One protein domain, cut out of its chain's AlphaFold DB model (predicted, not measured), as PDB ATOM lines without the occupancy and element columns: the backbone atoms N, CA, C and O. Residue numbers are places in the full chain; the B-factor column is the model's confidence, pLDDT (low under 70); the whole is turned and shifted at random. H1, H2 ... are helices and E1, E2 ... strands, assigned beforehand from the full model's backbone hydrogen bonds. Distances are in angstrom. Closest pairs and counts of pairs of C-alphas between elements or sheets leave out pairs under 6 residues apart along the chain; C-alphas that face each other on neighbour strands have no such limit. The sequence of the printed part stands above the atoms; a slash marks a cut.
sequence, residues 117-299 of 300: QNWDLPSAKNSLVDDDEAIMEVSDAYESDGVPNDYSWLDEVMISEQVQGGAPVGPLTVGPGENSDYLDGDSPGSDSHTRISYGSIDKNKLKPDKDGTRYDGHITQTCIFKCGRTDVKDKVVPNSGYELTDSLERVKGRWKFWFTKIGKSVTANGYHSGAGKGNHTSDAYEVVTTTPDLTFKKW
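Overview. This is residues 117 to 299 of the 300 residues of an uncharacterized protein of Pseudoalteromonas luteoviolacea 2ta16 (UniProt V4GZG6). The domain is a long rod of strands: a large, strongly twisted sheet, with the long strand E5 and the hairpin of E7 and E8, runs along the rod, and a smaller sheet of E1, E2 and E4 lies loosely over part of it, only partly face to face. The small hairpin of E9 and E10 packs on E5, H1 lies towards one end of the rod, and the hairpin of E12 and E13 lies towards the other. The printed part has 183 residues, with one named helix and thirteen named strands in the order E1 E2 H1 E3 E4 E5 E6 E7 E8 E9 E10 E11 E12 E13, and its class is mostly strand. The small sheet runs E1 E2 E4, all antiparallel, while the large one is branched, with antiparallel pairs. The whole is compact, with a radius of gyration of the C-alphas of 17.9 A, and spans 57 by 28 by 25 A.

Arrangement. E1, residues 117 to 128, and E2, residues 134 to 144, form a hairpin at 161 degrees, with N 125 and O 137 2.8 A apart, within hydrogen-bond range. H1, residues 151 to 154, is on their sheet but only grazes it; it is too short for any O i to N i+4 pair, and its one O i to N i+3 pair is within range. E4, residues 190 to 196, is antiparallel to E2, with N 138 and O 191 at 2.9 A. In the branched sheet E5, residues 214 to 227, has E3, residues 157 to 164, on one side, with N 160 and O 224 at 2.8 A. On the other side of E5 are E6, residues 232 to 236, with N 225 and O 235 at 2.8 A, and E7, residues 242 to 251, with N 217 and O 246 at 2.8 A. E5 and E6 form a hairpin. E7 forms another with E8, residues 254 to 263, with N 247 and O 258 at 2.8 A. E8 runs on into E9, residues 266 to 268, at 99 degrees across a break of 2 residues. E9 and E10, residues 271 to 273, form a hairpin, with N 268 and O 271 at 3.0 A; the closest C-alphas of E5 and E9 are those of Gln 221 and Ala 268, 5.5 A apart. E11, residues 279 to 281, and E12, residues 285 to 289, lie on the side of E8 away from E7, with N 261 and O 280 at 2.9 A and N 257 and O 285 at 2.8 A. E12 and E13, residues 294 to 298, form a hairpin, with N 286 and O 297 at 2.7 A. Between the two sheets, E2 and E8 are near each other, and the closest C-alphas of E1 and E11 are those of Ala 124 and His 280, 6.5 A apart.

Along the chain. E1 begins at C-alpha 117, (22.062, 47.090, -29.741), and is 31.8 A long; E2 is 32.3 A. E3 measures 22.7 A and E4 18.1 A. E5, the longest strand, runs 43.2 A to C-alpha 227 at (20.129, 36.004, -22.662). E7 is 27.4 A and E8 29.6 A long. E13 ends at C-alpha 298, (53.077, 63.723, -21.817).

Size, cuts and confidence. The C-alphas of Lys 210 and Arg 229 are the two farthest apart, at 58.1 A. The printed part has no cut. The links E3 to E4, of 25 residues, and E4 to E5, of 17, are long. Mean pLDDT of the printed part is 85.0; 22 residues are under 70, among them 189 to 199 and 290 to 293.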
ATOM      1  N   GLN A 117      21.800  46.589 -28.397       91.25
ATOM      2  CA  GLN A 117      22.062  47.090 -29.741       91.25
ATOM      3  C   GLN A 117      22.835  48.409 -29.645       91.25
ATOM      4  O   GLN A 117      22.792  49.074 -28.617       91.25
ATOM      5  N   ASN A 118      23.483  48.820 -30.737       91.12
ATOM      6  CA  ASN A 118      24.051  50.163 -30.897       91.12
ATOM      7  C   ASN A 118      25.006  50.553 -29.760       91.12
ATOM      8  O   ASN A 118      24.675  51.403 -28.936       91.12
ATOM      9  N   TRP A 119      26.191  49.944 -29.747       91.00
ATOM     10  CA  TRP A 119      27.247  50.319 -28.808       91.00
ATOM     11  C   TRP A 119      27.715  51.751 -29.066       91.00
ATOM     12  O   TRP A 119      27.789  52.196 -30.218       91.00
ATOM     13  N   ASP A 120      28.034  52.461 -27.995       90.25
ATOM     14  CA  ASP A 120      28.496  53.838 -28.008       90.25
ATOM     15  C   ASP A 120      29.581  54.051 -26.950       90.25
ATOM     16  O   ASP A 120      29.584  53.418 -25.896       90.25
ATOM     17  N   LEU A 121      30.486  54.979 -27.242       87.25
ATOM     18  CA  LEU A 121      31.530  55.440 -26.336       87.25
ATOM     19  C   LEU A 121      31.295  56.930 -26.074       87.25
ATOM     20  O   LEU A 121      31.926  57.770 -26.727       87.25
ATOM     21  N   PRO A 122      30.379  57.310 -25.169       83.44
ATOM     22  CA  PRO A 122      30.023  58.710 -24.946       83.44
ATOM     23  C   PRO A 122      31.194  59.577 -24.471       83.44
ATOM     24  O   PRO A 122      31.214  60.784 -24.719       83.44
ATOM     25  N   SER A 123      32.175  58.992 -23.787       82.00
ATOM     26  CA  SER A 123      33.327  59.722 -23.270       82.00
ATOM     27  C   SER A 123      34.564  58.839 -23.169       82.00
ATOM     28  O   SER A 123      34.478  57.617 -23.034       82.00
ATOM     29  N   ALA A 124      35.720  59.496 -23.215       82.94
ATOM     30  CA  ALA A 124      37.008  58.907 -22.907       82.94
ATOM     31  C   ALA A 124      37.782  59.824 -21.960       82.94
ATOM     32  O   ALA A 124      37.720  61.054 -22.067       82.94
ATOM     33  N   LYS A 125      38.538  59.218 -21.050       81.38
ATOM     34  CA  LYS A 125      39.479  59.890 -20.166       81.38
ATOM     35  C   LYS A 125      40.859  59.285 -20.383       81.38
ATOM     36  O   LYS A 125      41.048  58.078 -20.296       81.38
ATOM     37  N   ASN A 126      41.822  60.159 -20.646       78.31
ATOM     38  CA  ASN A 126      43.218  59.778 -20.806       78.31
ATOM     39  C   ASN A 126      43.955  60.006 -19.489       78.31
ATOM     40  O   ASN A 126      43.840  61.081 -18.889       78.31
ATOM     41  N   SER A 127      44.746  59.030 -19.062       69.44
ATOM     42  CA  SER A 127      45.635  59.189 -17.913       69.44
ATOM     43  C   SER A 127      46.898  58.355 -18.059       69.44
ATOM     44  O   SER A 127      46.890  57.289 -18.668       69.44
ATOM     45  N   LEU A 128      47.980  58.866 -17.474       71.25
ATOM     46  CA  LEU A 128      49.104  58.035 -17.056       71.25
ATOM     47  C   LEU A 128      48.720  57.449 -15.700       71.25
ATOM     48  O   LEU A 128      48.355  58.217 -14.803       71.25
ATOM     49  N   VAL A 129      48.707  56.125 -15.588       70.19
ATOM     50  CA  VAL A 129      48.419  55.449 -14.310       70.19
ATOM     51  C   VAL A 129      49.670  55.463 -13.441       70.19
ATOM     52  O   VAL A 129      49.590  55.738 -12.245       70.19
ATOM     53  N   ASP A 130      50.823  55.287 -14.076       68.88
ATOM     54  CA  ASP A 130      52.165  55.397 -13.517       68.88
ATOM     55  C   ASP A 130      53.145  55.916 -14.596       68.88
ATOM     56  O   ASP A 130      52.737  56.410 -15.654       68.88
ATOM     57  N   ASP A 131      54.448  55.874 -14.304       69.00
ATOM     58  CA  ASP A 131      55.492  56.338 -15.227       69.00
ATOM     59  C   ASP A 131      55.642  55.419 -16.460       69.00
ATOM     60  O   ASP A 131      56.394  55.754 -17.383       69.00
ATOM     61  N   ASP A 132      54.939  54.285 -16.499       69.50
ATOM     62  CA  ASP A 132      55.111  53.205 -17.466       69.50
ATOM     63  C   ASP A 132      53.846  52.680 -18.151       69.50
ATOM     64  O   ASP A 132      53.932  51.865 -19.078       69.50
ATOM     65  N   GLU A 133      52.691  53.198 -17.756       73.44
ATOM     66  CA  GLU A 133      51.391  52.786 -18.242       73.44
ATOM     67  C   GLU A 133      50.557  53.999 -18.663       73.44
ATOM     68  O   GLU A 133      50.244  54.911 -17.887       73.44
ATOM     69  N   ALA A 134      50.156  53.987 -19.934       73.12
ATOM     70  CA  ALA A 134      49.227  54.952 -20.504       73.12
ATOM     71  C   ALA A 134      47.901  54.256 -20.826       73.12
ATOM     72  O   ALA A 134      47.868  53.274 -21.577       73.12
ATOM     73  N   ILE A 135      46.802  54.802 -20.298       74.12
ATOM     74  CA  ILE A 135      45.466  54.208 -20.429       74.12
ATOM     75  C   ILE A 135      44.467  55.147 -21.110       74.12
ATOM     76  O   ILE A 135      44.522  56.373 -20.947       74.12
ATOM     77  N   MET A 136      43.515  54.541 -21.831       80.31
ATOM     78  CA  MET A 136      42.200  55.136 -22.086       80.31
ATOM     79  C   MET A 136      41.196  54.448 -21.190       80.31
ATOM     80  O   MET A 136      40.978  53.244 -21.315       80.31
ATOM     81  N   GLU A 137      40.516  55.223 -20.372       80.94
ATOM     82  CA  GLU A 137      39.252  54.788 -19.806       80.94
ATOM     83  C   GLU A 137      38.143  55.271 -20.738       80.94
ATOM     84  O   GLU A 137      38.069  56.465 -21.041       80.94
ATOM     85  N   VAL A 138      37.317  54.356 -21.234       81.06
ATOM     86  CA  VAL A 138      36.143  54.689 -22.041       81.06
ATOM     87  C   VAL A 138      34.894  54.298 -21.267       81.06
ATOM     88  O   VAL A 138      34.823  53.243 -20.643       81.06
ATOM     89  N   SER A 139      33.898  55.176 -21.271       82.88
ATOM     90  CA  SER A 139      32.581  54.801 -20.765       82.88
ATOM     91  C   SER A 139      31.874  54.027 -21.862       82.88
ATOM     92  O   SER A 139      31.763  54.548 -22.972       82.88
ATOM     93  N   ASP A 140      31.367  52.838 -21.550       83.12
ATOM     94  CA  ASP A 140      30.506  52.101 -22.466       83.12
ATOM     95  C   ASP A 140      29.059  52.538 -22.286       83.12
ATOM     96  O   ASP A 140      28.563  52.748 -21.177       83.12
ATOM     97  N   ALA A 141      28.359  52.653 -23.404       86.31
ATOM     98  CA  ALA A 141      26.919  52.786 -23.438       86.31
ATOM     99  C   ALA A 141      26.360  51.929 -24.571       86.31
ATOM    100  O   ALA A 141      27.033  51.634 -25.556       86.31
ATOM    101  N   TYR A 142      25.110  51.517 -24.433       89.31
ATOM    102  CA  TYR A 142      24.411  50.768 -25.467       89.31
ATOM    103  C   TYR A 142      22.906  50.949 -25.307       89.31
ATOM    104  O   TYR A 142      22.400  51.398 -24.282       89.31
ATOM    105  N   GLU A 143      22.167  50.630 -26.356       89.62
ATOM    106  CA  GLU A 143      20.720  50.750 -26.375       89.62
ATOM    107  C   GLU A 143      20.074  49.381 -26.130       89.62
ATOM    108  O   GLU A 143      20.538  48.347 -26.609       89.62
ATOM    109  N   SER A 144      18.942  49.373 -25.431       88.44
ATOM    110  CA  SER A 144      18.031  48.232 -25.439       88.44
ATOM    111  C   SER A 144      17.158  48.310 -26.686       88.44
ATOM    112  O   SER A 144      16.596  49.361 -27.012       88.44
ATOM    113  N   ASP A 145      17.008  47.194 -27.388       85.00
ATOM    114  CA  ASP A 145      16.014  47.069 -28.444       85.00
ATOM    115  C   ASP A 145      14.618  46.788 -27.886       85.00
ATOM    116  O   ASP A 145      13.779  46.360 -28.645       85.00
ATOM    117  N   GLY A 146      14.317  46.990 -26.606       78.12
ATOM    118  CA  GLY A 146      12.934  47.039 -26.126       78.12
ATOM    119  C   GLY A 146      12.501  48.483 -25.986       78.12
ATOM    120  O   GLY A 146      11.848  49.050 -26.867       78.12
ATOM    121  N   VAL A 147      12.948  49.082 -24.883       77.06
ATOM    122  CA  VAL A 147      12.672  50.463 -24.497       77.06
ATOM    123  C   VAL A 147      13.970  51.274 -24.595       77.06
ATOM    124  O   VAL A 147      14.932  50.960 -23.892       77.06
ATOM    125  N   PRO A 148      14.035  52.310 -25.454       75.06
ATOM    126  CA  PRO A 148      15.226  53.146 -25.579       75.06
ATOM    127  C   PRO A 148      15.635  53.776 -24.240       75.06
ATOM    128  O   PRO A 148      14.781  54.286 -23.516       75.06
ATOM    129  N   ASN A 149      16.939  53.798 -23.953       72.94
ATOM    130  CA  ASN A 149      17.542  54.376 -22.741       72.94
ATOM    131  C   ASN A 149      17.104  53.744 -21.406       72.94
ATOM    132  O   ASN A 149      17.290  54.357 -20.357       72.94
ATOM    133  N   ASP A 150      16.535  52.538 -21.426       81.19
ATOM    134  CA  ASP A 150      16.162  51.812 -20.213       81.19
ATOM    135  C   ASP A 150      16.880  50.456 -20.161       81.19
ATOM    136  O   ASP A 150      16.449  49.461 -20.751       81.19
ATOM    137  N   TYR A 151      18.009  50.441 -19.451       83.88
ATOM    138  CA  TYR A 151      18.846  49.255 -19.268       83.88
ATOM    139  C   TYR A 151      18.188  48.186 -18.398       83.88
ATOM    140  O   TYR A 151      18.544  47.020 -18.517       83.88
ATOM    141  N   SER A 152      17.162  48.523 -17.602       83.81
ATOM    142  CA  SER A 152      16.435  47.519 -16.805       83.81
ATOM    143  C   SER A 152      15.756  46.456 -17.674       83.81
ATOM    144  O   SER A 152      15.369  45.393 -17.194       83.81
ATOM    145  N   TRP A 153      15.653  46.711 -18.982       83.94
ATOM    146  CA  TRP A 153      15.200  45.739 -19.961       83.94
ATOM    147  C   TRP A 153      16.261  44.698 -20.359       83.94
ATOM    148  O   TRP A 153      15.979  43.827 -21.176       83.94
ATOM    149  N   LEU A 154      17.468  44.764 -19.807       89.44
ATOM    150  CA  LEU A 154      18.597  43.885 -20.111       89.44
ATOM    151  C   LEU A 154      19.073  43.095 -18.872       89.44
ATOM    152  O   LEU A 154      20.129  42.485 -18.901       89.44
ATOM    153  N   ASP A 155      18.260  43.012 -17.820       89.00
ATOM    154  CA  ASP A 155      18.504  42.330 -16.526       89.00
ATOM    155  C   ASP A 155      18.705  40.801 -16.579       89.00
ATOM    156  O   ASP A 155      19.076  40.190 -15.586       89.00
ATOM    157  N   GLU A 156      18.482  40.157 -17.726       91.88
ATOM    158  CA  GLU A 156      18.850  38.743 -17.958       91.88
ATOM    159  C   GLU A 156      19.797  38.608 -19.157       91.88
ATOM    160  O   GLU A 156      19.965  37.520 -19.720       91.88
ATOM    161  N   VAL A 157      20.355  39.729 -19.612       92.88
ATOM    162  CA  VAL A 157      21.396  39.778 -20.629       92.88
ATOM    163  C   VAL A 157      22.733  39.862 -19.916       92.88
ATOM    164  O   VAL A 157      22.913  40.660 -19.005       92.88
ATOM    165  N   MET A 158      23.688  39.071 -20.388       94.00
ATOM    166  CA  MET A 158      25.094  39.279 -20.065       94.00
ATOM    167  C   MET A 158      25.870  39.549 -21.348       94.00
ATOM    168  O   MET A 158      25.607  38.902 -22.367       94.00
ATOM    169  N   ILE A 159      26.843  40.451 -21.293       94.00
ATOM    170  CA  ILE A 159      27.627  40.929 -22.434       94.00
ATOM    171  C   ILE A 159      29.106  40.607 -22.210       94.00
ATOM    172  O   ILE A 159      29.598  40.689 -21.090       94.00
ATOM    173  N   SER A 160      29.800  40.203 -23.270       93.69
ATOM    174  CA  SER A 160      31.242  39.966 -23.283       93.69
ATOM    175  C   SER A 160      31.859  40.643 -24.502       93.69
ATOM    176  O   SER A 160      31.347  40.540 -25.621       93.69
ATOM    177  N   GLU A 161      32.971  41.329 -24.289       92.31
ATOM    178  CA  GLU A 161      33.805  41.868 -25.344       92.31
ATOM    179  C   GLU A 161      34.677  40.772 -25.946       92.31
ATOM    180  O   GLU A 161      35.328  39.989 -25.252       92.31
ATOM    181  N   GLN A 162      34.711  40.742 -27.269       94.75
ATOM    182  CA  GLN A 162      35.563  39.869 -28.052       94.75
ATOM    183  C   GLN A 162      36.641  40.721 -28.693       94.75
ATOM    184  O   GLN A 162      36.343  41.558 -29.549       94.75
ATOM    185  N   VAL A 163      37.886  40.497 -28.285       92.06
ATOM    186  CA  VAL A 163      39.047  41.259 -28.737       92.06
ATOM    187  C   VAL A 163      39.956  40.335 -29.523       92.06
ATOM    188  O   VAL A 163      40.329  39.258 -29.067       92.06
ATOM    189  N   GLN A 164      40.334  40.778 -30.715       91.88
ATOM    190  CA  GLN A 164      41.288  40.077 -31.554       91.88
ATOM    191  C   GLN A 164      42.496  40.972 -31.801       91.88
ATOM    192  O   GLN A 164      42.393  42.040 -32.411       91.88
ATOM    193  N   GLY A 165      43.639  40.504 -31.313       87.94
ATOM    194  CA  GLY A 165      44.936  41.113 -31.534       87.94
ATOM    195  C   GLY A 165      45.414  41.034 -32.981       87.94
ATOM    196  O   GLY A 165      45.105  40.091 -33.714       87.94
ATOM    197  N   GLY A 166      46.204  42.026 -33.379       84.75
ATOM    198  CA  GLY A 166      46.955  42.025 -34.628       84.75
ATOM    199  C   GLY A 166      48.318  41.347 -34.503       84.75
ATOM    200  O   GLY A 166      48.766  40.965 -33.426       84.75
ATOM    201  N   ALA A 167      49.013  41.215 -35.633       84.31
ATOM    202  CA  ALA A 167      50.415  40.812 -35.620       84.31
ATOM    203  C   ALA A 167      51.302  41.961 -35.094       84.31
ATOM    204  O   ALA A 167      50.976  43.128 -35.325       84.31
ATOM    205  N   PRO A 168      52.450  41.665 -34.457       84.94
ATOM    206  CA  PRO A 168      53.426  42.688 -34.099       84.94
ATOM    207  C   PRO A 168      53.882  43.497 -35.322       84.94
ATOM    208  O   PRO A 168      54.173  42.926 -36.377       84.94
ATOM    209  N   VAL A 169      54.007  44.817 -35.166       87.62
ATOM    210  CA  VAL A 169      54.437  45.739 -36.227       87.62
ATOM    211  C   VAL A 169      55.610  46.570 -35.724       87.62
ATOM    212  O   VAL A 169      55.469  47.428 -34.857       87.62
ATOM    213  N   GLY A 170      56.798  46.313 -36.278       87.75
ATOM    214  CA  GLY A 170      58.023  46.981 -35.839       87.75
ATOM    215  C   GLY A 170      58.259  46.778 -34.331       87.75
ATOM    216  O   GLY A 170      58.356  45.626 -33.897       87.75
ATOM    217  N   PRO A 171      58.383  47.855 -33.536       89.00
ATOM    218  CA  PRO A 171      58.541  47.774 -32.089       89.00
ATOM    219  C   PRO A 171      57.226  47.551 -31.329       89.00
ATOM    220  O   PRO A 171      57.294  47.240 -30.148       89.00
ATOM    221  N   LEU A 172      56.052  47.682 -31.954       88.25
ATOM    222  CA  LEU A 172      54.773  47.445 -31.282       88.25
ATOM    223  C   LEU A 172      54.492  45.944 -31.192       88.25
ATOM    224  O   LEU A 172      54.377  45.254 -32.212       88.25
ATOM    225  N   THR A 173      54.354  45.435 -29.971       81.31
ATOM    226  CA  THR A 173      53.876  44.078 -29.710       81.31
ATOM    227  C   THR A 173      52.375  44.146 -29.479       81.31
ATOM    228  O   THR A 173      51.906  44.263 -28.352       81.31
ATOM    229  N   VAL A 174      51.615  44.105 -30.572       74.62
ATOM    230  CA  VAL A 174      50.158  43.973 -30.512       74.62
ATOM    231  C   VAL A 174      49.862  42.586 -29.931       74.62
ATOM    232  O   VAL A 174      50.161  41.575 -30.567       74.62
ATOM    233  N   GLY A 175      49.418  42.531 -28.671       69.00
ATOM    234  CA  GLY A 175      49.132  41.280 -27.955       69.00
ATOM    235  C   GLY A 175      47.963  40.504 -28.576       69.00
ATOM    236  O   GLY A 175      47.294  41.034 -29.460       69.00
ATOM    237  N   PRO A 176      47.671  39.269 -28.123       67.56
ATOM    238  CA  PRO A 176      46.653  38.399 -28.733       67.56
ATOM    239  C   PRO A 176      45.210  38.937 -28.661       67.56
ATOM    240  O   PRO A 176      44.342  38.424 -29.366       67.56
ATOM    241  N   GLY A 177      44.960  39.992 -27.881       76.94
ATOM    242  CA  GLY A 177      43.620  40.413 -27.485       76.94
ATOM    243  C   GLY A 177      43.137  39.576 -26.304       76.94
ATOM    244  O   GLY A 177      43.371  38.370 -26.253       76.94
ATOM    245  N   GLU A 178      42.495  40.222 -25.337       84.56
ATOM    246  CA  GLU A 178      41.900  39.557 -24.180       84.56
ATOM    247  C   GLU A 178      40.393  39.769 -24.237       84.56
ATOM    248  O   GLU A 178      39.924  40.899 -24.356       84.56
ATOM    249  N   ASN A 179      39.642  38.672 -24.216       89.88
ATOM    250  CA  ASN A 179      38.190  38.743 -24.136       89.88
ATOM    251  C   ASN A 179      37.781  39.074 -22.708       89.88
ATOM    252  O   ASN A 179      38.394  38.574 -21.763       89.88
ATOM    253  N   SER A 180      36.707  39.842 -22.556       89.06
ATOM    254  CA  SER A 180      36.134  40.051 -21.233       89.06
ATOM    255  C   SER A 180      35.345  38.819 -20.790       89.06
ATOM    256  O   SER A 180      34.775  38.085 -21.610       89.06
ATOM    257  N   ASP A 181      35.214  38.652 -19.476       91.44
ATOM    258  CA  ASP A 181      34.153  37.824 -18.914       91.44
ATOM    259  C   ASP A 181      32.772  38.372 -19.306       91.44
ATOM    260  O   ASP A 181      32.619  39.487 -19.816       91.44
ATOM    261  N   TYR A 182      31.747  37.560 -19.064       92.38
ATOM    262  CA  TYR A 182      30.365  37.991 -19.200       92.38
ATOM    263  C   TYR A 182      29.949  38.842 -18.003       92.38
ATOM    264  O   TYR A 182      29.906  38.335 -16.882       92.38
ATOM    265  N   LEU A 183      29.593  40.095 -18.267       91.25
ATOM    266  CA  LEU A 183      29.102  41.060 -17.285       91.25
ATOM    267  C   LEU A 183      27.618  41.350 -17.504       91.25
ATOM    268  O   LEU A 183      27.110  41.165 -18.611       91.25
ATOM    269  N   ASP A 184      26.928  41.796 -16.460       91.88
ATOM    270  CA  ASP A 184      25.500  42.114 -16.528       91.88
ATOM    271  C   ASP A 184      25.235  43.273 -17.504       91.88
ATOM    272  O   ASP A 184      25.953  44.272 -17.531       91.88
ATOM    273  N   GLY A 185      24.211  43.116 -18.345       87.88
ATOM    274  CA  GLY A 185      23.846  44.078 -19.387       87.88
ATOM    275  C   GLY A 185      22.872  45.168 -18.932       87.88
ATOM    276  O   GLY A 185      22.434  45.972 -19.750       87.88
ATOM    277  N   ASP A 186      22.461  45.183 -17.666       87.12
ATOM    278  CA  ASP A 186      21.461  46.118 -17.132       87.12
ATOM    279  C   ASP A 186      22.053  47.391 -16.527       87.12
ATOM    280  O   ASP A 186      21.322  48.264 -16.043       87.12
ATOM    281  N   SER A 187      23.373  47.533 -16.604       82.31
ATOM    282  CA  SER A 187      24.080  48.727 -16.191       82.31
ATOM    283  C   SER A 187      25.158  49.080 -17.211       82.31
ATOM    284  O   SER A 187      25.925  48.202 -17.620       82.31
ATOM    285  N   PRO A 188      25.256  50.350 -17.639       74.31
ATOM    286  CA  PRO A 188      26.421  50.788 -18.384       74.31
ATOM    287  C   PRO A 188      27.668  50.631 -17.506       74.31
ATOM    288  O   PRO A 188      27.672  51.003 -16.331       74.31
ATOM    289  N   GLY A 189      28.718  50.066 -18.094       68.75
ATOM    290  CA  GLY A 189      30.019  49.908 -17.460       68.75
ATOM    291  C   GLY A 189      30.971  51.047 -17.817       68.75
ATOM    292  O   GLY A 189      30.763  51.807 -18.764       68.75
ATOM    293  N   SER A 190      32.051  51.151 -17.053       64.88
ATOM    294  CA  SER A 190      33.282  51.806 -17.492       64.88
ATOM    295  C   SER A 190      34.284  50.710 -17.824       64.88
ATOM    296  O   SER A 190      34.585  49.906 -16.938       64.88
ATOM    297  N   ASP A 191      34.800  50.690 -19.049       63.12
ATOM    298  CA  ASP A 191      35.917  49.824 -19.403       63.12
ATOM    299  C   ASP A 191      37.220  50.632 -19.422       63.12
ATOM    300  O   ASP A 191      37.337  51.714 -20.012       63.12
ATOM    301  N   SER A 192      38.221  50.107 -18.726       60.22
ATOM    302  CA  SER A 192      39.569  50.649 -18.729       60.22
ATOM    303  C   SER A 192      40.403  49.827 -19.692       60.22
ATOM    304  O   SER A 192      40.837  48.717 -19.381       60.22
ATOM    305  N   HIS A 193      40.686  50.392 -20.857       64.00
ATOM    306  CA  HIS A 193      41.638  49.785 -21.761       64.00
ATOM    307  C   HIS A 193      43.057  50.213 -21.378       64.00
ATOM    308  O   HIS A 193      43.533  51.286 -21.772       64.00
ATOM    309  N   THR A 194      43.769  49.336 -20.676       54.88
ATOM    310  CA  THR A 194      45.229  49.408 -20.611       54.88
ATOM    311  C   THR A 194      45.787  49.064 -21.988       54.88
ATOM    312  O   THR A 194      45.719  47.918 -22.430       54.88
ATOM    313  N   ARG A 195      46.283  50.069 -22.723       61.03
ATOM    314  CA  ARG A 195      46.782  49.875 -24.100       61.03
ATOM    315  C   ARG A 195      48.297  49.855 -24.192       61.03
ATOM    316  O   ARG A 195      48.839  49.109 -25.003       61.03
ATOM    317  N   ILE A 196      48.995  50.565 -23.312       60.59
ATOM    318  CA  ILE A 196      50.440  50.410 -23.186       60.59
ATOM    319  C   ILE A 196      50.843  50.248 -21.736       60.59
ATOM    320  O   ILE A 196      50.625  51.152 -20.943       60.59
ATOM    321  N   SER A 197      51.500  49.122 -21.472       61.88
ATOM    322  CA  SER A 197      52.470  48.933 -20.397       61.88
ATOM    323  C   SER A 197      53.858  48.733 -21.026       61.88
ATOM    324  O   SER A 197      53.966  48.542 -22.246       61.88
ATOM    325  N   TYR A 198      54.934  48.696 -20.229       54.19
ATOM    326  CA  TYR A 198      56.284  48.286 -20.676       54.19
ATOM    327  C   TYR A 198      56.297  47.076 -21.630       54.19
ATOM    328  O   TYR A 198      57.189  46.962 -22.474       54.19
ATOM    329  N   GLY A 199      55.335  46.157 -21.482       60.09
ATOM    330  CA  GLY A 199      55.221  44.936 -22.273       60.09
ATOM    331  C   GLY A 199      54.754  45.131 -23.717       60.09
ATOM    332  O   GLY A 199      54.938  44.211 -24.509       60.09
ATOM    333  N   SER A 200      54.191  46.292 -24.074       72.31
ATOM    334  CA  SER A 200      53.601  46.565 -25.398       72.31
ATOM    335  C   SER A 200      54.601  47.110 -26.436       72.31
ATOM    336  O   SER A 200      54.268  47.228 -27.620       72.31
ATOM    337  N   ILE A 201      55.826  47.461 -26.013       81.94
ATOM    338  CA  ILE A 201      56.891  47.984 -26.883       81.94
ATOM    339  C   ILE A 201      58.171  47.156 -26.717       81.94
ATOM    340  O   ILE A 201      58.823  47.159 -25.673       81.94
ATOM    341  N   ASP A 202      58.620  46.524 -27.800       85.12
ATOM    342  CA  ASP A 202      59.917  45.858 -27.860       85.12
ATOM    343  C   ASP A 202      61.045  46.894 -27.968       85.12
ATOM    344  O   ASP A 202      61.412  47.361 -29.054       85.12
ATOM    345  N   LYS A 203      61.635  47.232 -26.817       79.75
ATOM    346  CA  LYS A 203      62.739  48.197 -26.718       79.75
ATOM    347  C   LYS A 203      63.950  47.848 -27.589       79.75
ATOM    348  O   LYS A 203      64.652  48.752 -28.029       79.75
ATOM    349  N   ASN A 204      64.178  46.568 -27.902       81.69
ATOM    350  CA  ASN A 204      65.295  46.156 -28.761       81.69
ATOM    351  C   ASN A 204      65.046  46.494 -30.241       81.69
ATOM    352  O   ASN A 204      65.974  46.494 -31.054       81.69
ATOM    353  N   LYS A 205      63.789  46.777 -30.601       84.75
ATOM    354  CA  LYS A 205      63.371  47.195 -31.942       84.75
ATOM    355  C   LYS A 205      63.189  48.708 -32.070       84.75
ATOM    356  O   LYS A 205      63.030  49.179 -33.193       84.75
ATOM    357  N   LEU A 206      63.283  49.474 -30.977       80.94
ATOM    358  CA  LEU A 206      63.361  50.939 -31.012       80.94
ATOM    359  C   LEU A 206      64.734  51.377 -31.543       80.94
ATOM    360  O   LEU A 206      65.642  51.729 -30.793       80.94
ATOM    361  N   LYS A 207      64.911  51.325 -32.864       70.44
ATOM    362  CA  LYS A 207      66.155  51.743 -33.519       70.44
ATOM    363  C   LYS A 207      66.160  53.256 -33.775       70.44
ATOM    364  O   LYS A 207      65.094  53.873 -33.822       70.44
ATOM    365  N   PRO A 208      67.342  53.879 -33.953       66.00
ATOM    366  CA  PRO A 208      67.447  55.241 -34.464       66.00
ATOM    367  C   PRO A 208      66.953  55.269 -35.916       66.00
ATOM    368  O   PRO A 208      67.719  55.090 -36.859       66.00
ATOM    369  N   ASP A 209      65.647  55.428 -36.082       71.75
ATOM    370  CA  ASP A 209      65.004  55.589 -37.378       71.75
ATOM    371  C   ASP A 209      64.963  57.066 -37.791       71.75
ATOM    372  O   ASP A 209      65.134  57.977 -36.973       71.75
ATOM    373  N   LYS A 210      64.726  57.302 -39.085       85.50
ATOM    374  CA  LYS A 210      64.450  58.641 -39.621       85.50
ATOM    375  C   LYS A 210      63.169  59.217 -39.006       85.50
ATOM    376  O   LYS A 210      62.213  58.485 -38.748       85.50
ATOM    377  N   ASP A 211      63.133  60.534 -38.830       89.12
ATOM    378  CA  ASP A 211      61.884  61.225 -38.506       89.12
ATOM    379  C   ASP A 211      60.816  60.931 -39.578       89.12
ATOM    380  O   ASP A 211      61.120  60.826 -40.771       89.12
ATOM    381  N   GLY A 212      59.570  60.763 -39.137       87.38
ATOM    382  CA  GLY A 212      58.428  60.343 -39.951       87.38
ATOM    383  C   GLY A 212      58.264  58.824 -40.096       87.38
ATOM    384  O   GLY A 212      57.302  58.380 -40.718       87.38
ATOM    385  N   THR A 213      59.166  58.002 -39.542       92.00
ATOM    386  CA  THR A 213      58.906  56.559 -39.417       92.00
ATOM    387  C   THR A 213      57.730  56.334 -38.474       92.00
ATOM    388  O   THR A 213      57.764  56.807 -37.338       92.00
ATOM    389  N   ARG A 214      56.722  55.589 -38.936       93.00
ATOM    390  CA  ARG A 214      55.490  55.292 -38.203       93.00
ATOM    391  C   ARG A 214      55.179  53.796 -38.221       93.00
ATOM    392  O   ARG A 214      55.321  53.152 -39.260       93.00
ATOM    393  N   TYR A 215      54.729  53.283 -37.083       91.62
ATOM    394  CA  TYR A 215      54.229  51.928 -36.893       91.62
ATOM    395  C   TYR A 215      52.811  52.004 -36.332       91.62
ATOM    396  O   TYR A 215      52.596  52.697 -35.341       91.62
ATOM    397  N   ASP A 216      51.877  51.293 -36.960       91.75
ATOM    398  CA  ASP A 216      50.488  51.200 -36.518       91.75
ATOM    399  C   ASP A 216      50.162  49.728 -36.231       91.75
ATOM    400  O   ASP A 216      50.264  48.868 -37.109       91.75
ATOM    401  N   GLY A 217      49.828  49.437 -34.979       89.44
ATOM    402  CA  GLY A 217      49.344  48.143 -34.525       89.44
ATOM    403  C   GLY A 217      47.825  48.161 -34.422       89.44
ATOM    404  O   GLY A 217      47.276  49.033 -33.757       89.44
ATOM    405  N   HIS A 218      47.144  47.216 -35.070       90.56
ATOM    406  CA  HIS A 218      45.680  47.196 -35.133       90.56
ATOM    407  C   HIS A 218      45.088  46.065 -34.296       90.56
ATOM    408  O   HIS A 218      45.537  44.923 -34.374       90.56
ATOM    409  N   ILE A 219      44.040  46.389 -33.546       91.12
ATOM    410  CA  ILE A 219      43.242  45.474 -32.733       91.12
ATOM    411  C   ILE A 219      41.781  45.690 -33.119       91.12
ATOM    412  O   ILE A 219      41.344  46.820 -33.336       91.12
ATOM    413  N   THR A 220      41.008  44.617 -33.199       94.31
ATOM    414  CA  THR A 220      39.567  44.703 -33.460       94.31
ATOM    415  C   THR A 220      38.783  44.213 -32.262       94.31
ATOM    416  O   THR A 220      39.163  43.221 -31.640       94.31
ATOM    417  N   GLN A 221      37.669  44.877 -31.977       94.12
ATOM    418  CA  GLN A 221      36.782  44.547 -30.872       94.12
ATOM    419  C   GLN A 221      35.332  44.481 -31.356       94.12
ATOM    420  O   GLN A 221      34.894  45.313 -32.153       94.12
ATOM    421  N   THR A 222      34.589  43.496 -30.861       96.06
ATOM    422  CA  THR A 222      33.125  43.409 -30.975       96.06
ATOM    423  C   THR A 222      32.531  43.012 -29.626       96.06
ATOM    424  O   THR A 222      33.273  42.599 -28.742       96.06
ATOM    425  N   CYS A 223      31.211  43.095 -29.465       95.00
ATOM    426  CA  CYS A 223      30.529  42.630 -28.263       95.00
ATOM    427  C   CYS A 223      29.584  41.490 -28.636       95.00
ATOM    428  O   CYS A 223      28.896  41.538 -29.661       95.00
ATOM    429  N   ILE A 224      29.535  40.467 -27.794       96.25
ATOM    430  CA  ILE A 224      28.565  39.378 -27.860       96.25
ATOM    431  C   ILE A 224      27.730  39.368 -26.590       96.25
ATOM    432  O   ILE A 224      28.166  39.832 -25.544       96.25
ATOM    433  N   PHE A 225      26.533  38.805 -26.660       95.75
ATOM    434  CA  PHE A 225      25.659  38.669 -25.511       95.75
ATOM    435  C   PHE A 225      25.037  37.278 -25.429       95.75
ATOM    436  O   PHE A 225      24.902  36.558 -26.423       95.75
ATOM    437  N   LYS A 226      24.619  36.923 -24.218       95.31
ATOM    438  CA  LYS A 226      23.727  35.799 -23.934       95.31
ATOM    439  C   LYS A 226      22.500  36.312 -23.192       95.31
ATOM    440  O   LYS A 226      22.581  37.333 -22.516       95.31
ATOM    441  N   CYS A 227      21.372  35.623 -23.330       93.50
ATOM    442  CA  CYS A 227      20.129  36.004 -22.662       93.50
ATOM    443  C   CYS A 227      19.477  34.791 -22.001       93.50
ATOM    444  O   CYS A 227      19.132  33.828 -22.685       93.50
ATOM    445  N   GLY A 228      19.266  34.858 -20.684       89.94
ATOM    446  CA  GLY A 228      18.628  33.784 -19.919       89.94
ATOM    447  C   GLY A 228      17.180  33.526 -20.347       89.94
ATOM    448  O   GLY A 228      16.743  32.384 -20.418       89.94
ATOM    449  N   ARG A 229      16.441  34.571 -20.728       87.75
ATOM    450  CA  ARG A 229      15.019  34.473 -21.114       87.75
ATOM    451  C   ARG A 229      14.776  33.612 -22.345       87.75
ATOM    452  O   ARG A 229      13.730  32.983 -22.451       87.75
ATOM    453  N   THR A 230      15.713  33.639 -23.285       87.12
ATOM    454  CA  THR A 230      15.576  33.020 -24.609       87.12
ATOM    455  C   THR A 230      16.597  31.916 -24.872       87.12
ATOM    456  O   THR A 230      16.545  31.278 -25.924       87.12
ATOM    457  N   ASP A 231      17.511  31.676 -23.924       88.19
ATOM    458  CA  ASP A 231      18.668  30.779 -24.061       88.19
ATOM    459  C   ASP A 231      19.551  31.137 -25.276       88.19
ATOM    460  O   ASP A 231      20.165  30.285 -25.921       88.19
ATOM    461  N   VAL A 232      19.608  32.429 -25.623       91.19
ATOM    462  CA  VAL A 232      20.575  32.947 -26.601       91.19
ATOM    463  C   VAL A 232      21.975  32.827 -26.021       91.19
ATOM    464  O   VAL A 232      22.199  33.221 -24.877       91.19
ATOM    465  N   LYS A 233      22.921  32.354 -26.834       92.88
ATOM    466  CA  LYS A 233      24.346  32.262 -26.500       92.88
ATOM    467  C   LYS A 233      25.171  32.935 -27.585       92.88
ATOM    468  O   LYS A 233      24.850  32.798 -28.766       92.88
ATOM    469  N   ASP A 234      26.197  33.657 -27.153       93.81
ATOM    470  CA  ASP A 234      27.262  34.235 -27.975       93.81
ATOM    471  C   ASP A 234      26.759  34.977 -29.225       93.81
ATOM    472  O   ASP A 234      27.320  34.881 -30.320       93.81
ATOM    473  N   LYS A 235      25.648  35.706 -29.086       95.12
ATOM    474  CA  LYS A 235      25.066  36.455 -30.194       95.12
ATOM    475  C   LYS A 235      25.745  37.808 -30.299       95.12
ATOM    476  O   LYS A 235      25.830  38.528 -29.318       95.12
ATOM    477  N   VAL A 236      26.180  38.181 -31.497       96.25
ATOM    478  CA  VAL A 236      26.795  39.495 -31.723       96.25
ATOM    479  C   VAL A 236      25.805  40.623 -31.454       96.25
ATOM    480  O   VAL A 236      24.682  40.596 -31.968       96.25
ATOM    481  N   VAL A 237      26.248  41.616 -30.684       95.38
ATOM    482  CA  VAL A 237      25.569  42.899 -30.513       95.38
ATOM    483  C   VAL A 237      25.687  43.680 -31.826       95.38
ATOM    484  O   VAL A 237      26.803  43.923 -32.294       95.38
ATOM    485  N   PRO A 238      24.578  44.081 -32.467       95.06
ATOM    486  CA  PRO A 238      24.643  44.905 -33.667       95.06
ATOM    487  C   PRO A 238      25.309  46.256 -33.389       95.06
ATOM    488  O   PRO A 238      25.035  46.876 -32.363       95.06
ATOM    489  N   ASN A 239      26.109  46.742 -34.343       96.56
ATOM    490  CA  ASN A 239      26.786  48.041 -34.267       96.56
ATOM    491  C   ASN A 239      27.653  48.174 -33.004       96.56
ATOM    492  O   ASN A 239      27.511  49.121 -32.240       96.56
ATOM    493  N   SER A 240      28.512  47.186 -32.763       96.12
ATOM    494  CA  SER A 240      29.430  47.134 -31.618       96.12
ATOM    495  C   SER A 240      30.898  47.052 -32.040       96.12
ATOM    496  O   SER A 240      31.758  46.712 -31.233       96.12
ATOM    497  N   GLY A 241      31.176  47.215 -33.329       97.00
ATOM    498  CA  GLY A 241      32.500  47.050 -33.902       97.00
ATOM    499  C   GLY A 241      33.374  48.279 -33.673       97.00
ATOM    500  O   GLY A 241      32.980  49.401 -34.010       97.00
ATOM    501  N   TYR A 242      34.582  48.046 -33.162       95.25
ATOM    502  CA  TYR A 242      35.619  49.062 -33.014       95.25
ATOM    503  C   TYR A 242      36.963  48.565 -33.534       95.25
ATOM    504  O   TYR A 242      37.366  47.423 -33.306       95.25
ATOM    505  N   GLU A 243      37.680  49.460 -34.203       94.06
ATOM    506  CA  GLU A 243      39.105  49.309 -34.465       94.06
ATOM    507  C   GLU A 243      39.872  50.153 -33.461       94.06
ATOM    508  O   GLU A 243      39.589  51.339 -33.271       94.06
ATOM    509  N   LEU A 244      40.853  49.528 -32.830       90.25
ATOM    510  CA  LEU A 244      41.797  50.192 -31.967       90.25
ATOM    511  C   LEU A 244      43.157  50.185 -32.640       90.25
ATOM    512  O   LEU A 244      43.579  49.167 -33.189       90.25
ATOM    513  N   THR A 245      43.815  51.336 -32.647       90.44
ATOM    514  CA  THR A 245      45.119  51.485 -33.291       90.44
ATOM    515  C   THR A 245      46.116  52.076 -32.321       90.44
ATOM    516  O   THR A 245      45.985  53.236 -31.943       90.44
ATOM    517  N   ASP A 246      47.138  51.299 -31.992       88.56
ATOM    518  CA  ASP A 246      48.331  51.759 -31.295       88.56
ATOM    519  C   ASP A 246      49.286  52.350 -32.331       88.56
ATOM    520  O   ASP A 246      49.670  51.676 -33.283       88.56
ATOM    521  N   SER A 247      49.648  53.621 -32.187       90.00
ATOM    522  CA  SER A 247      50.473  54.346 -33.154       90.00
ATOM    523  C   SER A 247      51.774  54.804 -32.510       90.00
ATOM    524  O   SER A 247      51.761  55.464 -31.474       90.00
ATOM    525  N   LEU A 248      52.902  54.504 -33.150       90.81
ATOM    526  CA  LEU A 248      54.226  54.956 -32.738       90.81
ATOM    527  C   LEU A 248      54.923  55.666 -33.900       90.81
ATOM    528  O   LEU A 248      55.163  55.061 -34.940       90.81
ATOM    529  N   GLU A 249      55.301  56.929 -33.721       92.94
ATOM    530  CA  GLU A 249      55.951  57.745 -34.751       92.94
ATOM    531  C   GLU A 249      57.230  58.411 -34.239       92.94
ATOM    532  O   GLU A 249      57.289  58.915 -33.117       92.94
ATOM    533  N   ARG A 250      58.272  58.456 -35.073       91.38
ATOM    534  CA  ARG A 250      59.500  59.199 -34.782       91.38
ATOM    535  C   ARG A 250      59.335  60.664 -35.178       91.38
ATOM    536  O   ARG A 250      59.234  60.980 -36.359       91.38
ATOM    537  N   VAL A 251      59.354  61.569 -34.203       91.50
ATOM    538  CA  VAL A 251      59.208  63.014 -34.413       91.50
ATOM    539  C   VAL A 251      60.343  63.759 -33.718       91.50
ATOM    540  O   VAL A 251      60.464  63.714 -32.492       91.50
ATOM    541  N   LYS A 252      61.153  64.497 -34.487       90.50
ATOM    542  CA  LYS A 252      62.286  65.301 -33.987       90.50
ATOM    543  C   LYS A 252      63.242  64.482 -33.111       90.50
ATOM    544  O   LYS A 252      63.642  64.924 -32.036       90.50
ATOM    545  N   GLY A 253      63.551  63.258 -33.528       86.88
ATOM    546  CA  GLY A 253      64.423  62.358 -32.780       86.88
ATOM    547  C   GLY A 253      63.826  61.840 -31.467       86.88
ATOM    548  O   GLY A 253      64.578  61.388 -30.604       86.88
ATOM    549  N   ARG A 254      62.499  61.861 -31.300       88.00
ATOM    550  CA  ARG A 254      61.792  61.280 -30.146       88.00
ATOM    551  C   ARG A 254      60.665  60.375 -30.625       88.00
ATOM    552  O   ARG A 254      60.107  60.604 -31.693       88.00
ATOM    553  N   TRP A 255      60.369  59.316 -29.881       88.81
ATOM    554  CA  TRP A 255      59.250  58.433 -30.203       88.81
ATOM    555  C   TRP A 255      57.984  58.988 -29.563       88.81
ATOM    556  O   TRP A 255      57.957  59.232 -28.362       88.81
ATOM    557  N   LYS A 256      56.966  59.215 -30.381       90.06
ATOM    558  CA  LYS A 256      55.650  59.694 -29.988       90.06
ATOM    559  C   LYS A 256      54.671  58.536 -30.114       90.06
ATOM    560  O   LYS A 256      54.548  57.962 -31.191       90.06
ATOM    561  N   PHE A 257      53.989  58.221 -29.028       87.56
ATOM    562  CA  PHE A 257      52.964  57.200 -28.951       87.56
ATOM    563  C   PHE A 257      51.590  57.833 -28.731       87.56
ATOM    564  O   PHE A 257      51.469  58.822 -28.010       87.56
ATOM    565  N   TRP A 258      50.562  57.274 -29.350       87.56
ATOM    566  CA  TRP A 258      49.159  57.538 -29.039       87.56
ATOM    567  C   TRP A 258      48.335  56.339 -29.494       87.56
ATOM    568  O   TRP A 258      48.784  55.559 -30.336       87.56
ATOM    569  N   PHE A 259      47.114  56.219 -28.996       86.12
ATOM    570  CA  PHE A 259      46.181  55.210 -29.474       86.12
ATOM    571  C   PHE A 259      44.850  55.838 -29.875       86.12
ATOM    572  O   PHE A 259      44.483  56.935 -29.439       86.12
ATOM    573  N   THR A 260      44.110  55.135 -30.721       89.56
ATOM    574  CA  THR A 260      42.752  55.507 -31.120       89.56
ATOM    575  C   THR A 260      41.802  54.337 -30.914       89.56
ATOM    576  O   THR A 260      42.211  53.188 -31.045       89.56
ATOM    577  N   LYS A 261      40.533  54.622 -30.607       90.88
ATOM    578  CA  LYS A 261      39.412  53.671 -30.681       90.88
ATOM    579  C   LYS A 261      38.330  54.306 -31.537       90.88
ATOM    580  O   LYS A 261      37.817  55.370 -31.201       90.88
ATOM    581  N   ILE A 262      38.046  53.695 -32.679       93.69
ATOM    582  CA  ILE A 262      37.192  54.265 -33.723       93.69
ATOM    583  C   ILE A 262      36.114  53.247 -34.070       93.69
ATOM    584  O   ILE A 262      36.419  52.077 -34.314       93.69
ATOM    585  N   GLY A 263      34.860  53.693 -34.112       95.88
ATOM    586  CA  GLY A 263      33.745  52.875 -34.575       95.88
ATOM    587  C   GLY A 263      33.979  52.400 -36.008       95.88
ATOM    588  O   GLY A 263      34.110  53.206 -36.933       95.88
ATOM    589  N   LYS A 264      34.051  51.082 -36.212       97.56
ATOM    590  CA  LYS A 264      34.343  50.479 -37.519       97.56
ATOM    591  C   LYS A 264      33.679  49.116 -37.642       97.56
ATOM    592  O   LYS A 264      33.619  48.358 -36.685       97.56
ATOM    593  N   SER A 265      33.199  48.790 -38.839       97.88
ATOM    594  CA  SER A 265      32.735  47.432 -39.127       97.88
ATOM    595  C   SER A 265      33.932  46.481 -39.116       97.88
ATOM    596  O   SER A 265      34.855  46.644 -39.918       97.88
ATOM    597  N   VAL A 266      33.941  45.538 -38.177       97.25
ATOM    598  CA  VAL A 266      35.084  44.655 -37.903       97.25
ATOM    599  C   VAL A 266      34.616  43.249 -37.548       97.25
ATOM    600  O   VAL A 266      33.441  43.010 -37.263       97.25
ATOM    601  N   THR A 267      35.560  42.313 -37.566       97.19
ATOM    602  CA  THR A 267      35.370  40.951 -37.073       97.19
ATOM    603  C   THR A 267      36.424  40.676 -36.014       97.19
ATOM    604  O   THR A 267      37.606  40.810 -36.313       97.19
ATOM    605  N   ALA A 268      36.006  40.268 -34.817       95.31
ATOM    606  CA  ALA A 268      36.904  39.858 -33.742       95.31
ATOM    607  C   ALA A 268      36.522  38.452 -33.267       95.31
ATOM    608  O   ALA A 268      35.355  38.188 -32.989       95.31
ATOM    609  N   ASN A 269      37.484  37.529 -33.232       94.44
ATOM    610  CA  ASN A 269      37.285  36.129 -32.830       94.44
ATOM    611  C   ASN A 269      36.136  35.424 -33.578       94.44
ATOM    612  O   ASN A 269      35.430  34.585 -33.029       94.44
ATOM    613  N   GLY A 270      35.945  35.769 -34.856       95.12
ATOM    614  CA  GLY A 270      34.884  35.213 -35.706       95.12
ATOM    615  C   GLY A 270      33.523  35.911 -35.587       95.12
ATOM    616  O   GLY A 270      32.624  35.608 -36.372       95.12
ATOM    617  N   TYR A 271      33.375  36.880 -34.684       97.25
ATOM    618  CA  TYR A 271      32.154  37.660 -34.500       97.25
ATOM    619  C   TYR A 271      32.220  38.961 -35.296       97.25
ATOM    620  O   TYR A 271      33.082  39.800 -35.055       97.25
ATOM    621  N   HIS A 272      31.322  39.121 -36.269       98.00
ATOM    622  CA  HIS A 272      31.249  40.311 -37.118       98.00
ATOM    623  C   HIS A 272      30.168  41.279 -36.638       98.00
ATOM    624  O   HIS A 272      29.014  40.872 -36.489       98.00
ATOM    625  N   SER A 273      30.515  42.559 -36.487       97.94
ATOM    626  CA  SER A 273      29.564  43.621 -36.149       97.94
ATOM    627  C   SER A 273      29.782  44.874 -36.996       97.94
ATOM    628  O   SER A 273      30.900  45.176 -37.418       97.94
ATOM    629  N   GLY A 274      28.699  45.621 -37.222       98.25
ATOM    630  CA  GLY A 274      28.755  46.967 -37.791       98.25
ATOM    631  C   GLY A 274      29.485  47.948 -36.869       98.25
ATOM    632  O   GLY A 274      29.772  47.634 -35.717       98.25
ATOM    633  N   ALA A 275      29.768  49.150 -37.369       97.50
ATOM    634  CA  ALA A 275      30.473  50.170 -36.598       97.50
ATOM    635  C   ALA A 275      29.670  50.611 -35.365       97.50
ATOM    636  O   ALA A 275      28.497  50.969 -35.493       97.50
ATOM    637  N   GLY A 276      30.317  50.614 -34.198       95.69
ATOM    638  CA  GLY A 276      29.813  51.312 -33.018       95.69
ATOM    639  C   GLY A 276      29.880  52.832 -33.170       95.69
ATOM    640  O   GLY A 276      30.455  53.362 -34.128       95.69
ATOM    641  N   LYS A 277      29.258  53.547 -32.233       94.00
ATOM    642  CA  LYS A 277      29.252  55.013 -32.172       94.00
ATOM    643  C   LYS A 277      30.413  55.529 -31.308       94.00
ATOM    644  O   LYS A 277      30.898  54.844 -30.410       94.00
ATOM    645  N   GLY A 278      30.871  56.742 -31.606       89.69
ATOM    646  CA  GLY A 278      31.971  57.387 -30.886       89.69
ATOM    647  C   GLY A 278      33.357  57.048 -31.444       89.69
ATOM    648  O   GLY A 278      33.620  55.940 -31.906       89.69
ATOM    649  N   ASN A 279      34.243  58.046 -31.410       92.94
ATOM    650  CA  ASN A 279      35.640  57.941 -31.820       92.94
ATOM    651  C   ASN A 279      36.495  58.699 -30.812       92.94
ATOM    652  O   ASN A 279      36.265  59.889 -30.592       92.94
ATOM    653  N   HIS A 280      37.510  58.039 -30.268       89.75
ATOM    654  CA  HIS A 280      38.406  58.626 -29.281       89.75
ATOM    655  C   HIS A 280      39.858  58.470 -29.697       89.75
ATOM    656  O   HIS A 280      40.259  57.501 -30.343       89.75
ATOM    657  N   THR A 281      40.655  59.472 -29.352       89.00
ATOM    658  CA  THR A 281      42.105  59.487 -29.532       89.00
ATOM    659  C   THR A 281      42.722  59.940 -28.227       89.00
ATOM    660  O   THR A 281      42.240  60.889 -27.603       89.00
ATOM    661  N   SER A 282      43.771  59.248 -27.814       85.06
ATOM    662  CA  SER A 282      44.490  59.583 -26.600       85.06
ATOM    663  C   SER A 282      45.250  60.896 -26.721       85.06
ATOM    664  O   SER A 282      45.542  61.381 -27.819       85.06
ATOM    665  N   ASP A 283      45.679  61.419 -25.577       85.62
ATOM    666  CA  ASP A 283      46.834  62.307 -25.569       85.62
ATOM    667  C   ASP A 283      48.051  61.571 -26.150       85.62
ATOM    668  O   ASP A 283      48.155  60.344 -26.090       85.62
ATOM    669  N   ALA A 284      48.986  62.324 -26.720       87.69
ATOM    670  CA  ALA A 284      50.247  61.753 -27.157       87.69
ATOM    671  C   ALA A 284      51.270  61.728 -26.019       87.69
ATOM    672  O   ALA A 284      51.376  62.676 -25.235       87.69
ATOM    673  N   TYR A 285      52.083  60.680 -25.998       86.56
ATOM    674  CA  TYR A 285      53.128  60.457 -25.011       86.56
ATOM    675  C   TYR A 285      54.480  60.276 -25.697       86.56
ATOM    676  O   TYR A 285      54.597  59.622 -26.728       86.56
ATOM    677  N   GLU A 286      55.519  60.881 -25.144       88.38
ATOM    678  CA  GLU A 286      56.898  60.573 -25.484       88.38
ATOM    679  C   GLU A 286      57.297  59.242 -24.846       88.38
ATOM    680  O   GLU A 286      57.134  59.070 -23.638       88.38
ATOM    681  N   VAL A 287      57.861  58.338 -25.646       85.75
ATOM    682  CA  VAL A 287      58.471  57.091 -25.173       85.75
ATOM    683  C   VAL A 287      59.951  57.344 -24.910       85.75
ATOM    684  O   VAL A 287      60.735  57.562 -25.842       85.75
ATOM    685  N   VAL A 288      60.339  57.316 -23.639       82.12
ATOM    686  CA  VAL A 288      61.700  57.602 -23.182       82.12
ATOM    687  C   VAL A 288      62.379  56.305 -22.765       82.12
ATOM    688  O   VAL A 288      62.020  55.692 -21.768       82.12
ATOM    689  N   THR A 289      63.415  55.898 -23.491       73.69
ATOM    690  CA  THR A 289      64.241  54.751 -23.103       73.69
ATOM    691  C   THR A 289      65.234  55.178 -22.018       73.69
ATOM    692  O   THR A 289      66.274  55.769 -22.323       73.69
ATOM    693  N   THR A 290      64.940  54.886 -20.755       66.31
ATOM    694  CA  THR A 290      65.962  54.820 -19.703       66.31
ATOM    695  C   THR A 290      66.504  53.392 -19.623       66.31
ATOM    696  O   THR A 290      65.907  52.453 -20.136       66.31
ATOM    697  N   THR A 291      67.708  53.193 -19.096       60.16
ATOM    698  CA  THR A 291      68.202  51.832 -18.838       60.16
ATOM    699  C   THR A 291      67.904  51.519 -17.375       60.16
ATOM    700  O   THR A 291      68.389  52.281 -16.537       60.16
ATOM    701  N   PRO A 292      67.154  50.450 -17.040       61.75
ATOM    702  CA  PRO A 292      66.653  49.376 -17.912       61.75
ATOM    703  C   PRO A 292      65.251  49.590 -18.534       61.75
ATOM    704  O   PRO A 292      64.818  48.728 -19.310       61.75
ATOM    705  N   ASP A 293      64.596  50.720 -18.262       68.75
ATOM    706  CA  ASP A 293      63.143  50.904 -18.383       68.75
ATOM    707  C   ASP A 293      62.694  51.976 -19.428       68.75
ATOM    708  O   ASP A 293      63.257  53.062 -19.522       68.75
ATOM    709  N   LEU A 294      61.652  51.711 -20.225       73.88
ATOM    710  CA  LEU A 294      60.776  52.712 -20.889       73.88
ATOM    711  C   LEU A 294      59.873  53.578 -19.961       73.88
ATOM    712  O   LEU A 294      58.901  53.094 -19.410       73.88
ATOM    713  N   THR A 295      60.058  54.893 -19.917       78.06
ATOM    714  CA  THR A 295      59.087  55.792 -19.252       78.06
ATOM    715  C   THR A 295      58.243  56.564 -20.262       78.06
ATOM    716  O   THR A 295      58.712  56.869 -21.365       78.06
ATOM    717  N   PHE A 296      57.014  56.918 -19.882       78.56
ATOM    718  CA  PHE A 296      56.114  57.748 -20.678       78.56
ATOM    719  C   PHE A 296      56.014  59.149 -20.092       78.56
ATOM    720  O   PHE A 296      55.801  59.353 -18.900       78.56
ATOM    721  N   LYS A 297      56.151  60.155 -20.953       82.25
ATOM    722  CA  LYS A 297      55.947  61.558 -20.575       82.25
ATOM    723  C   LYS A 297      54.921  62.169 -21.492       82.25
ATOM    724  O   LYS A 297      54.951  61.921 -22.691       82.25
ATOM    725  N   LYS A 298      54.019  62.994 -20.962       81.69
ATOM    726  CA  LYS A 298      53.077  63.723 -21.817       81.69
ATOM    727  C   LYS A 298      53.853  64.513 -22.874       81.69
ATOM    728  O   LYS A 298      54.798  65.228 -22.542       81.69
ATOM    729  N   TRP A 299      53.473  64.356 -24.137       80.94
ATOM    730  CA  TRP A 299      54.105  65.075 -25.234       80.94
ATOM    731  C   TRP A 299      53.769  66.571 -25.129       80.94
ATOM    732  O   TRP A 299      52.593  66.932 -25.051       80.94
TER     733      TRP A 299